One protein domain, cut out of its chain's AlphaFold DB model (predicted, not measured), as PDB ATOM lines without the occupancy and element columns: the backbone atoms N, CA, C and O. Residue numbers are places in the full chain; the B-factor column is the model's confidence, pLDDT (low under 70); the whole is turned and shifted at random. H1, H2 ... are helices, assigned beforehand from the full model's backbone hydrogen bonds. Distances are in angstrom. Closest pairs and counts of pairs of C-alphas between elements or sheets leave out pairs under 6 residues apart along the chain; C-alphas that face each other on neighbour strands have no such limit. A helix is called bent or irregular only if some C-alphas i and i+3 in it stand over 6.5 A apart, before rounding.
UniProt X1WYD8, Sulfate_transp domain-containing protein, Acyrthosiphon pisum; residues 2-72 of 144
ATOM      1  N   GLY A   2     117.142 129.486  50.221       76.56
ATOM      2  CA  GLY A   2     116.252 128.347  50.521       76.56
ATOM      3  C   GLY A   2     114.873 128.339  49.839       76.56
ATOM      4  O   GLY A   2     114.484 127.303  49.312       76.56
ATOM      5  N   LEU A   3     114.161 129.473  49.773       78.38
ATOM      6  CA  LEU A   3     112.865 129.536  49.074       78.38
ATOM      7  C   LEU A   3     113.005 129.230  47.573       78.38
ATOM      8  O   LEU A   3     112.254 128.422  47.033       78.38
ATOM      9  N   TYR A   4     114.002 129.832  46.921       82.19
ATOM     10  CA  TYR A   4     114.305 129.580  45.511       82.19
ATOM     11  C   TYR A   4     114.700 128.116  45.271       82.19
ATOM     12  O   TYR A   4     114.226 127.507  44.317       82.19
ATOM     13  N   SER A   5     115.504 127.529  46.164       80.56
ATOM     14  CA  SER A   5     115.906 126.119  46.091       80.56
ATOM     15  C   SER A   5     114.727 125.153  46.261       80.56
ATOM     16  O   SER A   5     114.656 124.161  45.546       80.56
ATOM     17  N   ALA A   6     113.788 125.440  47.171       81.25
ATOM     18  CA  ALA A   6     112.606 124.604  47.391       81.25
ATOM     19  C   ALA A   6     111.662 124.603  46.179       81.25
ATOM     20  O   ALA A   6     111.181 123.550  45.768       81.25
ATOM     21  N   LEU A   7     111.439 125.774  45.574       84.38
ATOM     22  CA  LEU A   7     110.604 125.896  44.378       84.38
ATOM     23  C   LEU A   7     111.243 125.195  43.175       84.38
ATOM     24  O   LEU A   7     110.595 124.378  42.525       84.38
ATOM     25  N   MET A   8     112.522 125.472  42.900       85.75
ATOM     26  CA  MET A   8     113.222 124.882  41.755       85.75
ATOM     27  C   MET A   8     113.371 123.363  41.877       85.75
ATOM     28  O   MET A   8     113.165 122.658  40.891       85.75
ATOM     29  N   GLY A   9     113.652 122.843  43.078       82.62
ATOM     30  CA  GLY A   9     113.710 121.399  43.322       82.62
ATOM     31  C   GLY A   9     112.388 120.694  43.004       82.62
ATOM     32  O   GLY A   9     112.391 119.652  42.351       82.62
ATOM     33  N   GLY A  10     111.258 121.301  43.384       82.19
ATOM     34  CA  GLY A  10     109.926 120.792  43.055       82.19
ATOM     35  C   GLY A  10     109.642 120.766  41.549       82.19
ATOM     36  O   GLY A  10     109.166 119.752  41.040       82.19
ATOM     37  N   PHE A  11     109.984 121.834  40.818       84.44
ATOM     38  CA  PHE A  11     109.814 121.881  39.358       84.44
ATOM     39  C   PHE A  11     110.642 120.813  38.635       84.44
ATOM     40  O   PHE A  11     110.117 120.119  37.765       84.44
ATOM     41  N   ILE A  12     111.911 120.641  39.014       85.75
ATOM     42  CA  ILE A  12     112.799 119.635  38.409       85.75
ATOM     43  C   ILE A  12     112.303 118.216  38.723       85.75
ATOM     44  O   ILE A  12     112.283 117.349  37.847       85.75
ATOM     45  N   TYR A  13     111.857 117.964  39.958       84.75
ATOM     46  CA  TYR A  13     111.304 116.662  40.327       84.75
ATOM     47  C   TYR A  13     109.982 116.368  39.607       84.75
ATOM     48  O   TYR A  13     109.703 115.221  39.284       84.75
ATOM     49  N   MET A  14     109.181 117.383  39.279       82.44
ATOM     50  CA  MET A  14     107.959 117.188  38.496       82.44
ATOM     51  C   MET A  14     108.247 116.669  37.077       82.44
ATOM     52  O   MET A  14     107.456 115.893  36.548       82.44
ATOM     53  N   THR A  15     109.365 117.070  36.460       83.69
ATOM     54  CA  THR A  15     109.718 116.653  35.092       83.69
ATOM     55  C   THR A  15     110.501 115.341  35.034       83.69
ATOM     56  O   THR A  15     110.353 114.600  34.066       83.69
ATOM     57  N   PHE A  16     111.329 115.044  36.043       83.69
ATOM     58  CA  PHE A  16     112.228 113.874  36.051       83.69
ATOM     59  C   PHE A  16     111.918 112.830  37.136       83.69
ATOM     60  O   PHE A  16     112.523 111.758  37.157       83.69
ATOM     61  N   GLY A  17     111.013 113.133  38.064       77.69
ATOM     62  CA  GLY A  17     110.700 112.290  39.210       77.69
ATOM     63  C   GLY A  17     109.871 111.067  38.836       77.69
ATOM     64  O   GLY A  17     108.928 111.128  38.051       77.69
ATOM     65  N   THR A  18     110.211 109.937  39.444       77.31
ATOM     66  CA  THR A  18     109.541 108.648  39.225       77.31
ATOM     67  C   THR A  18     108.513 108.317  40.309       77.31
ATOM     68  O   THR A  18     107.626 107.496  40.075       77.31
ATOM     69  N   VAL A  19     108.583 108.958  41.487       81.00
ATOM     70  CA  VAL A  19     107.746 108.636  42.655       81.00
ATOM     71  C   VAL A  19     106.862 109.818  43.042       81.00
ATOM     72  O   VAL A  19     107.332 110.872  43.444       81.00
ATOM     73  N   LYS A  20     105.543 109.625  43.017       66.81
ATOM     74  CA  LYS A  20     104.559 110.701  43.256       66.81
ATOM     75  C   LYS A  20     104.529 111.257  44.689       66.81
ATOM     76  O   LYS A  20     103.878 112.266  44.927       66.81
ATOM     77  N   GLN A  21     105.167 110.582  45.644       75.50
ATOM     78  CA  GLN A  21     105.048 110.859  47.084       75.50
ATOM     79  C   GLN A  21     106.307 111.495  47.693       75.50
ATOM     80  O   GLN A  21     106.328 111.775  48.890       75.50
ATOM     81  N   VAL A  22     107.358 111.726  46.901       74.94
ATOM     82  CA  VAL A  22     108.602 112.321  47.401       74.94
ATOM     83  C   VAL A  22     108.526 113.837  47.275       74.94
ATOM     84  O   VAL A  22     108.404 114.380  46.180       74.94
ATOM     85  N   SER A  23     108.615 114.522  48.413       73.81
ATOM     86  CA  SER A  23     108.768 115.975  48.465       73.81
ATOM     87  C   SER A  23     110.254 116.320  48.483       73.81
ATOM     88  O   SER A  23     110.955 116.006  49.447       73.81
ATOM     89  N   MET A  24     110.742 116.936  47.406       72.31
ATOM     90  CA  MET A  24     112.124 117.401  47.292       72.31
ATOM     91  C   MET A  24     112.227 118.852  47.757       72.31
ATOM     92  O   MET A  24     111.550 119.736  47.237       72.31
ATOM     93  N   GLY A  25     113.110 119.107  48.718       76.44
ATOM     94  CA  GLY A  25     113.397 120.450  49.205       76.44
ATOM     95  C   GLY A  25     114.732 120.510  49.945       76.44
ATOM     96  O   GLY A  25     115.256 119.471  50.355       76.44
ATOM     97  N   PRO A  26     115.301 121.713  50.129       80.19
ATOM     98  CA  PRO A  26     116.519 121.884  50.905       80.19
ATOM     99  C   PRO A  26     116.257 121.465  52.353       80.19
ATOM    100  O   PRO A  26     115.437 122.063  53.052       80.19
ATOM    101  N   THR A  27     116.946 120.424  52.811       84.88
ATOM    102  CA  THR A  27     116.845 119.975  54.202       84.88
ATOM    103  C   THR A  27     117.697 120.860  55.109       84.88
ATOM    104  O   THR A  27     118.719 121.412  54.690       84.88
ATOM    105  N   SER A  28     117.310 120.981  56.383       82.69
ATOM    106  CA  SER A  28     118.070 121.754  57.380       82.69
ATOM    107  C   SER A  28     119.527 121.295  57.491       82.69
ATOM    108  O   SER A  28     120.417 122.114  57.698       82.69
ATOM    109  N   LEU A  29     119.774 119.994  57.300       81.75
ATOM    110  CA  LEU A  29     121.115 119.417  57.239       81.75
ATOM    111  C   LEU A  29     121.925 119.985  56.068       81.75
ATOM    112  O   LEU A  29     123.037 120.457  56.279       81.75
ATOM    113  N   MET A  30     121.389 119.937  54.843       85.56
ATOM    114  CA  MET A  30     122.112 120.423  53.661       85.56
ATOM    115  C   MET A  30     122.483 121.899  53.810       85.56
ATOM    116  O   MET A  30     123.603 122.289  53.485       85.56
ATOM    117  N   ALA A  31     121.576 122.708  54.366       85.75
ATOM    118  CA  ALA A  31     121.841 124.115  54.651       85.75
ATOM    119  C   ALA A  31     122.964 124.301  55.684       85.75
ATOM    120  O   ALA A  31     123.844 125.137  55.484       85.75
ATOM    121  N   LEU A  32     122.958 123.509  56.759       84.06
ATOM    122  CA  LEU A  32     123.980 123.550  57.802       84.06
ATOM    123  C   LEU A  32     125.362 123.145  57.272       84.06
ATOM    124  O   LEU A  32     126.331 123.861  57.499       84.06
ATOM    125  N   LEU A  33     125.458 122.025  56.553       86.56
ATOM    126  CA  LEU A  33     126.728 121.553  55.993       86.56
ATOM    127  C   LEU A  33     127.285 122.554  54.983       86.56
ATOM    128  O   LEU A  33     128.458 122.907  55.053       86.56
ATOM    129  N   THR A  34     126.431 123.070  54.095       88.50
ATOM    130  CA  THR A  34     126.821 124.130  53.156       88.50
ATOM    131  C   THR A  34     127.374 125.329  53.917       88.50
ATOM    132  O   THR A  34     128.470 125.783  53.611       88.50
ATOM    133  N   TYR A  35     126.667 125.792  54.954       86.12
ATOM    134  CA  TYR A  35     127.121 126.901  55.786       86.12
ATOM    135  C   TYR A  35     128.486 126.627  56.428       86.12
ATOM    136  O   TYR A  35     129.359 127.479  56.327       86.12
ATOM    137  N   GLU A  36     128.716 125.456  57.025       84.69
ATOM    138  CA  GLU A  36     130.010 125.134  57.649       84.69
ATOM    139  C   GLU A  36     131.177 125.175  56.656       84.69
ATOM    140  O   GLU A  36     132.238 125.714  56.978       84.69
ATOM    141  N   TYR A  37     130.979 124.679  55.432       86.62
ATOM    142  CA  TYR A  37     132.017 124.703  54.397       86.62
ATOM    143  C   TYR A  37     132.187 126.074  53.729       86.62
ATOM    144  O   TYR A  37     133.248 126.346  53.170       86.62
ATOM    145  N   THR A  38     131.184 126.954  53.792       88.81
ATOM    146  CA  THR A  38     131.218 128.259  53.112       88.81
ATOM    147  C   THR A  38     131.204 129.467  54.049       88.81
ATOM    148  O   THR A  38     131.189 130.593  53.560       88.81
ATOM    149  N   LYS A  39     131.220 129.292  55.378       83.75
ATOM    150  CA  LYS A  39     131.037 130.392  56.352       83.75
ATOM    151  C   LYS A  39     132.065 131.520  56.255       83.75
ATOM    152  O   LYS A  39     131.747 132.654  56.600       83.75
ATOM    153  N   ASN A  40     133.268 131.216  55.770       86.38
ATOM    154  CA  ASN A  40     134.371 132.170  55.613       86.38
ATOM    155  C   ASN A  40     134.666 132.518  54.142       86.38
ATOM    156  O   ASN A  40     135.684 133.141  53.853       86.38
ATOM    157  N   LEU A  41     133.814 132.085  53.210       90.12
ATOM    158  CA  LEU A  41     134.018 132.237  51.771       90.12
ATOM    159  C   LEU A  41     132.998 133.205  51.167       90.12
ATOM    160  O   LEU A  41     131.986 133.545  51.784       90.12
ATOM    161  N   THR A  42     133.259 133.659  49.941       91.06
ATOM    162  CA  THR A  42     132.300 134.490  49.207       91.06
ATOM    163  C   THR A  42     131.080 133.653  48.781       91.06
ATOM    164  O   THR A  42     131.194 132.439  48.584       91.06
ATOM    165  N   PRO A  43     129.899 134.273  48.597       86.12
ATOM    166  CA  PRO A  43     128.678 133.565  48.188       86.12
ATOM    167  C   PRO A  43     128.806 132.774  46.875       86.12
ATOM    168  O   PRO A  43     128.068 131.817  46.655       86.12
ATOM    169  N   GLU A  44     129.755 133.141  46.016       89.56
ATOM    170  CA  GLU A  44     130.068 132.448  44.759       89.56
ATOM    171  C   GLU A  44     130.514 130.995  44.992       89.56
ATOM    172  O   GLU A  44     130.139 130.102  44.228       89.56
ATOM    173  N   TYR A  45     131.221 130.720  46.095       89.88
ATOM    174  CA  TYR A  45     131.640 129.361  46.456       89.88
ATOM    175  C   TYR A  45     130.456 128.457  46.803       89.88
ATOM    176  O   TYR A  45     130.527 127.255  46.564       89.88
ATOM    177  N   VAL A  46     129.347 129.008  47.309       89.62
ATOM    178  CA  VAL A  46     128.113 128.242  47.566       89.62
ATOM    179  C   VAL A  46     127.523 127.735  46.251       89.62
ATOM    180  O   VAL A  46     127.087 126.586  46.162       89.62
ATOM    181  N   VAL A  47     127.531 128.580  45.217       89.94
ATOM    182  CA  VAL A  47     127.033 128.228  43.881       89.94
ATOM    183  C   VAL A  47     127.932 127.171  43.249       89.94
ATOM    184  O   VAL A  47     127.427 126.168  42.749       89.94
ATOM    185  N   LEU A  48     129.253 127.348  43.338       92.31
ATOM    186  CA  LEU A  48     130.220 126.379  42.827       92.31
ATOM    187  C   LEU A  48     130.110 125.024  43.538       92.31
ATOM    188  O   LEU A  48     130.084 123.991  42.874       92.31
ATOM    189  N   LEU A  49     130.000 125.021  44.871       92.12
ATOM    190  CA  LEU A  49     129.823 123.804  45.664       92.12
ATOM    191  C   LEU A  49     128.547 123.066  45.250       92.12
ATOM    192  O   LEU A  49     128.588 121.871  44.973       92.12
ATOM    193  N   THR A  50     127.433 123.793  45.132       90.31
ATOM    194  CA  THR A  50     126.145 123.226  44.703       90.31
ATOM    195  C   THR A  50     126.227 122.651  43.288       90.31
ATOM    196  O   THR A  50     125.721 121.561  43.026       90.31
ATOM    197  N   PHE A  51     126.902 123.352  42.374       92.75
ATOM    198  CA  PHE A  51     127.109 122.897  41.001       92.75
ATOM    199  C   PHE A  51     127.961 121.619  40.938       92.75
ATOM    200  O   PHE A  51     127.605 120.672  40.239       92.75
ATOM    201  N   MET A  52     129.043 121.558  41.719       94.88
ATOM    202  CA  MET A  52     129.899 120.373  41.818       94.88
ATOM    203  C   MET A  52     129.155 119.180  42.420       94.88
ATOM    204  O   MET A  52     129.252 118.078  41.881       94.88
ATOM    205  N   CYS A  53     128.361 119.388  43.477       92.75
ATOM    206  CA  CYS A  53     127.481 118.349  44.021       92.75
ATOM    207  C   CYS A  53     126.535 117.800  42.946       92.75
ATOM    208  O   CYS A  53     126.441 116.587  42.794       92.75
ATOM    209  N   GLY A  54     125.918 118.669  42.138       91.19
ATOM    210  CA  GLY A  54     125.054 118.248  41.032       91.19
ATOM    211  C   GLY A  54     125.778 117.405  39.974       91.19
ATOM    212  O   GLY A  54     125.248 116.387  39.532       91.19
ATOM    213  N   ILE A  55     127.009 117.770  39.593       95.38
ATOM    214  CA  ILE A  55     127.827 116.964  38.667       95.38
ATOM    215  C   ILE A  55     128.108 115.578  39.254       95.38
ATOM    216  O   ILE A  55     128.002 114.576  38.542       95.38
ATOM    217  N   VAL A  56     128.460 115.510  40.538       93.81
ATOM    218  CA  VAL A  56     128.727 114.241  41.225       93.81
ATOM    219  C   VAL A  56     127.459 113.389  41.278       93.81
ATOM    220  O   VAL A  56     127.517 112.220  40.907       93.81
ATOM    221  N   GLU A  57     126.309 113.958  41.642       91.06
ATOM    222  CA  GLU A  57     125.023 113.249  41.691       91.06
ATOM    223  C   GLU A  57     124.603 112.705  40.318       91.06
ATOM    224  O   GLU A  57     124.235 111.534  40.201       91.06
ATOM    225  N   ILE A  58     124.727 113.515  39.258       91.81
ATOM    226  CA  ILE A  58     124.462 113.076  37.880       91.81
ATOM    227  C   ILE A  58     125.426 111.953  37.488       91.81
ATOM    228  O   ILE A  58     124.994 110.940  36.941       91.81
ATOM    229  N   SER A  59     126.717 112.091  37.800       93.56
ATOM    230  CA  SER A  59     127.720 111.061  37.505       93.56
ATOM    231  C   SER A  59     127.405 109.751  38.228       93.56
ATOM    232  O   SER A  59     127.429 108.686  37.615       93.56
ATOM    233  N   MET A  60     127.033 109.813  39.510       91.81
ATOM    234  CA  MET A  60     126.602 108.644  40.281       91.81
ATOM    235  C   MET A  60     125.359 107.986  39.670       91.81
ATOM    236  O   MET A  60     125.302 106.759  39.590       91.81
ATOM    237  N   GLY A  61     124.401 108.781  39.183       89.50
ATOM    238  CA  GLY A  61     123.235 108.292  38.447       89.50
ATOM    239  C   GLY A  61     123.603 107.594  37.133       89.50
ATOM    240  O   GLY A  61     123.123 106.492  36.868       89.50
ATOM    241  N   LEU A  62     124.506 108.185  36.343       92.50
ATOM    242  CA  LEU A  62     124.987 107.624  35.072       92.50
ATOM    243  C   LEU A  62     125.721 106.290  35.268       92.50
ATOM    244  O   LEU A  62     125.474 105.336  34.530       92.50
ATOM    245  N   PHE A  63     126.569 106.193  36.294       93.38
ATOM    246  CA  PHE A  63     127.275 104.959  36.652       93.38
ATOM    247  C   PHE A  63     126.416 103.964  37.450       93.38
ATOM    248  O   PHE A  63     126.910 102.907  37.836       93.38
ATOM    249  N   LYS A  64     125.133 104.275  37.699       88.31
ATOM    250  CA  LYS A  64     124.205 103.459  38.501       88.31
ATOM    251  C   LYS A  64     124.766 103.098  39.883       88.31
ATOM    252  O   LYS A  64     124.493 102.026  40.415       88.31
ATOM    253  N   LEU A  65     125.500 104.023  40.502       89.94
ATOM    254  CA  LEU A  65     126.109 103.861  41.827       89.94
ATOM    255  C   LEU A  65     125.093 103.952  42.979       89.94
ATOM    256  O   LEU A  65     125.485 104.068  44.135       89.94
ATOM    257  N   GLY A  66     123.789 103.864  42.696       85.31
ATOM    258  CA  GLY A  66     122.744 103.840  43.724       85.31
ATOM    259  C   GLY A  66     122.913 102.689  44.720       85.31
ATOM    260  O   GLY A  66     122.609 102.862  45.894       85.31
ATOM    261  N   PHE A  67     123.509 101.571  44.292       86.94
ATOM    262  CA  PHE A  67     123.787 100.426  45.163       86.94
ATOM    263  C   PHE A  67     124.756 100.754  46.319       86.94
ATOM    264  O   PHE A  67     124.771 100.048  47.322       86.94
ATOM    265  N   LEU A  68     125.557 101.829  46.221       87.75
ATOM    266  CA  LEU A  68     126.420 102.280  47.326       87.75
ATOM    267  C   LEU A  68     125.597 102.746  48.528       87.75
ATOM    268  O   LEU A  68     126.042 102.608  49.665       87.75
ATOM    269  N   VAL A  69     124.407 103.296  48.285       84.44
ATOM    270  CA  VAL A  69     123.516 103.765  49.350       84.44
ATOM    271  C   VAL A  69     123.005 102.583  50.177       84.44
ATOM    272  O   VAL A  69     122.890 102.707  51.393       84.44
ATOM    273  N   ASP A  70     122.809 101.418  49.552       86.38
ATOM    274  CA  ASP A  70     122.363 100.193  50.230       86.38
ATOM    275  C   ASP A  70     123.424  99.622  51.190       86.38
ATOM    276  O   ASP A  70     123.097  98.873  52.110       86.38
ATOM    277  N   PHE A  71     124.696 100.002  51.024       88.31
ATOM    278  CA  PHE A  71     125.769  99.639  51.957       88.31
ATOM    279  C   PHE A  71     125.796 100.502  53.225       88.31
ATOM    280  O   PHE A  71     126.521 100.180  54.172       88.31
ATOM    281  N   ILE A  72     125.018 101.589  53.285       89.69
ATOM    282  CA  ILE A  72     124.913 102.411  54.490       89.69
ATOM    283  C   ILE A  72     124.026 101.679  55.496       89.69
ATOM    284  O   ILE A  72     122.815 101.561  55.330       89.69
TER     285      ILE A  72
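Overview. This is residues 2 to 72 of the 144 residues of the protein "Sulfate_transp domain-containing protein" of Acyrthosiphon pisum (UniProt X1WYD8). One long straight helix, H3, makes one side of a loose, open frame of helices; at its first end a tight turn folds the chain back into H2, which slants away from H3, and at its other end a tight turn leads to the very short H4. H1 stands across the open middle from H3, apart from it and running roughly the same way, and a long link joins it to H2. The printed part has 71 residues with four named helices, in the order H1, H2, H3, H4, and no named strand; the class is all helix. The whole is loose, with a radius of gyration of the C-alphas of 13.9 A, and spans 37 by 27 by 20 A.

Along the chain. H3, the longest helix, has 20 residues, 43 to 62, and measures 29.3 A from its first to its last C-alpha; C-alpha 43 is at (128.678, 133.565, 48.188), and C-alpha 62 is at (124.987, 107.624, 35.072). H2 is residues 28 to 38, 15.3 A long. H1 is residues 2 to 16, 20.9 A long, and its C-alpha 2 is at (116.252, 128.347, 50.521). H4 is residues 67 to 70, 5.3 A long, with C-alpha 70 at (122.363, 100.193, 50.230). No helix is bent or irregular.

Arrangement. H3 and H2 only just touch, with 3 pairs of C-alphas within 8 A. The closest C-alphas are those of Val 46 and Thr 38, 6.4 A apart, and H3 touches H2 with residues 45 to 46 alone. Their lines stand at a steep tilt of 60 degrees, and they run opposite ways; their centres are 14.0 A apart. H4 is apart from H3, from H2 and from H1. H1 is apart from H3, and only just apart from H2, with the closest C-alphas 8.1 A apart. In H1 and H2 every O i to N i+4 pair is within hydrogen-bond range, and in H3 15 of 16 are; H4 is too short for such a pair, and its one O i to N i+3 pair is within range.

Size, cuts and confidence. The C-alphas farthest apart, those of Lys 20 and Asn 40, are 38.8 A apart. Residues 15 to 21, residues 39 to 44, and residues 51 to 56 of H3 stand free. Without them the body has 52 residues and spans 30 by 29 by 20 A. The link from H1 to H2, 11 residues, is long; the links from H2 to H3 and from H3 to H4, 4 residues each, are tight. The printed part has no cut. Its mean pLDDT is 85.7, and residue 20 is under 70.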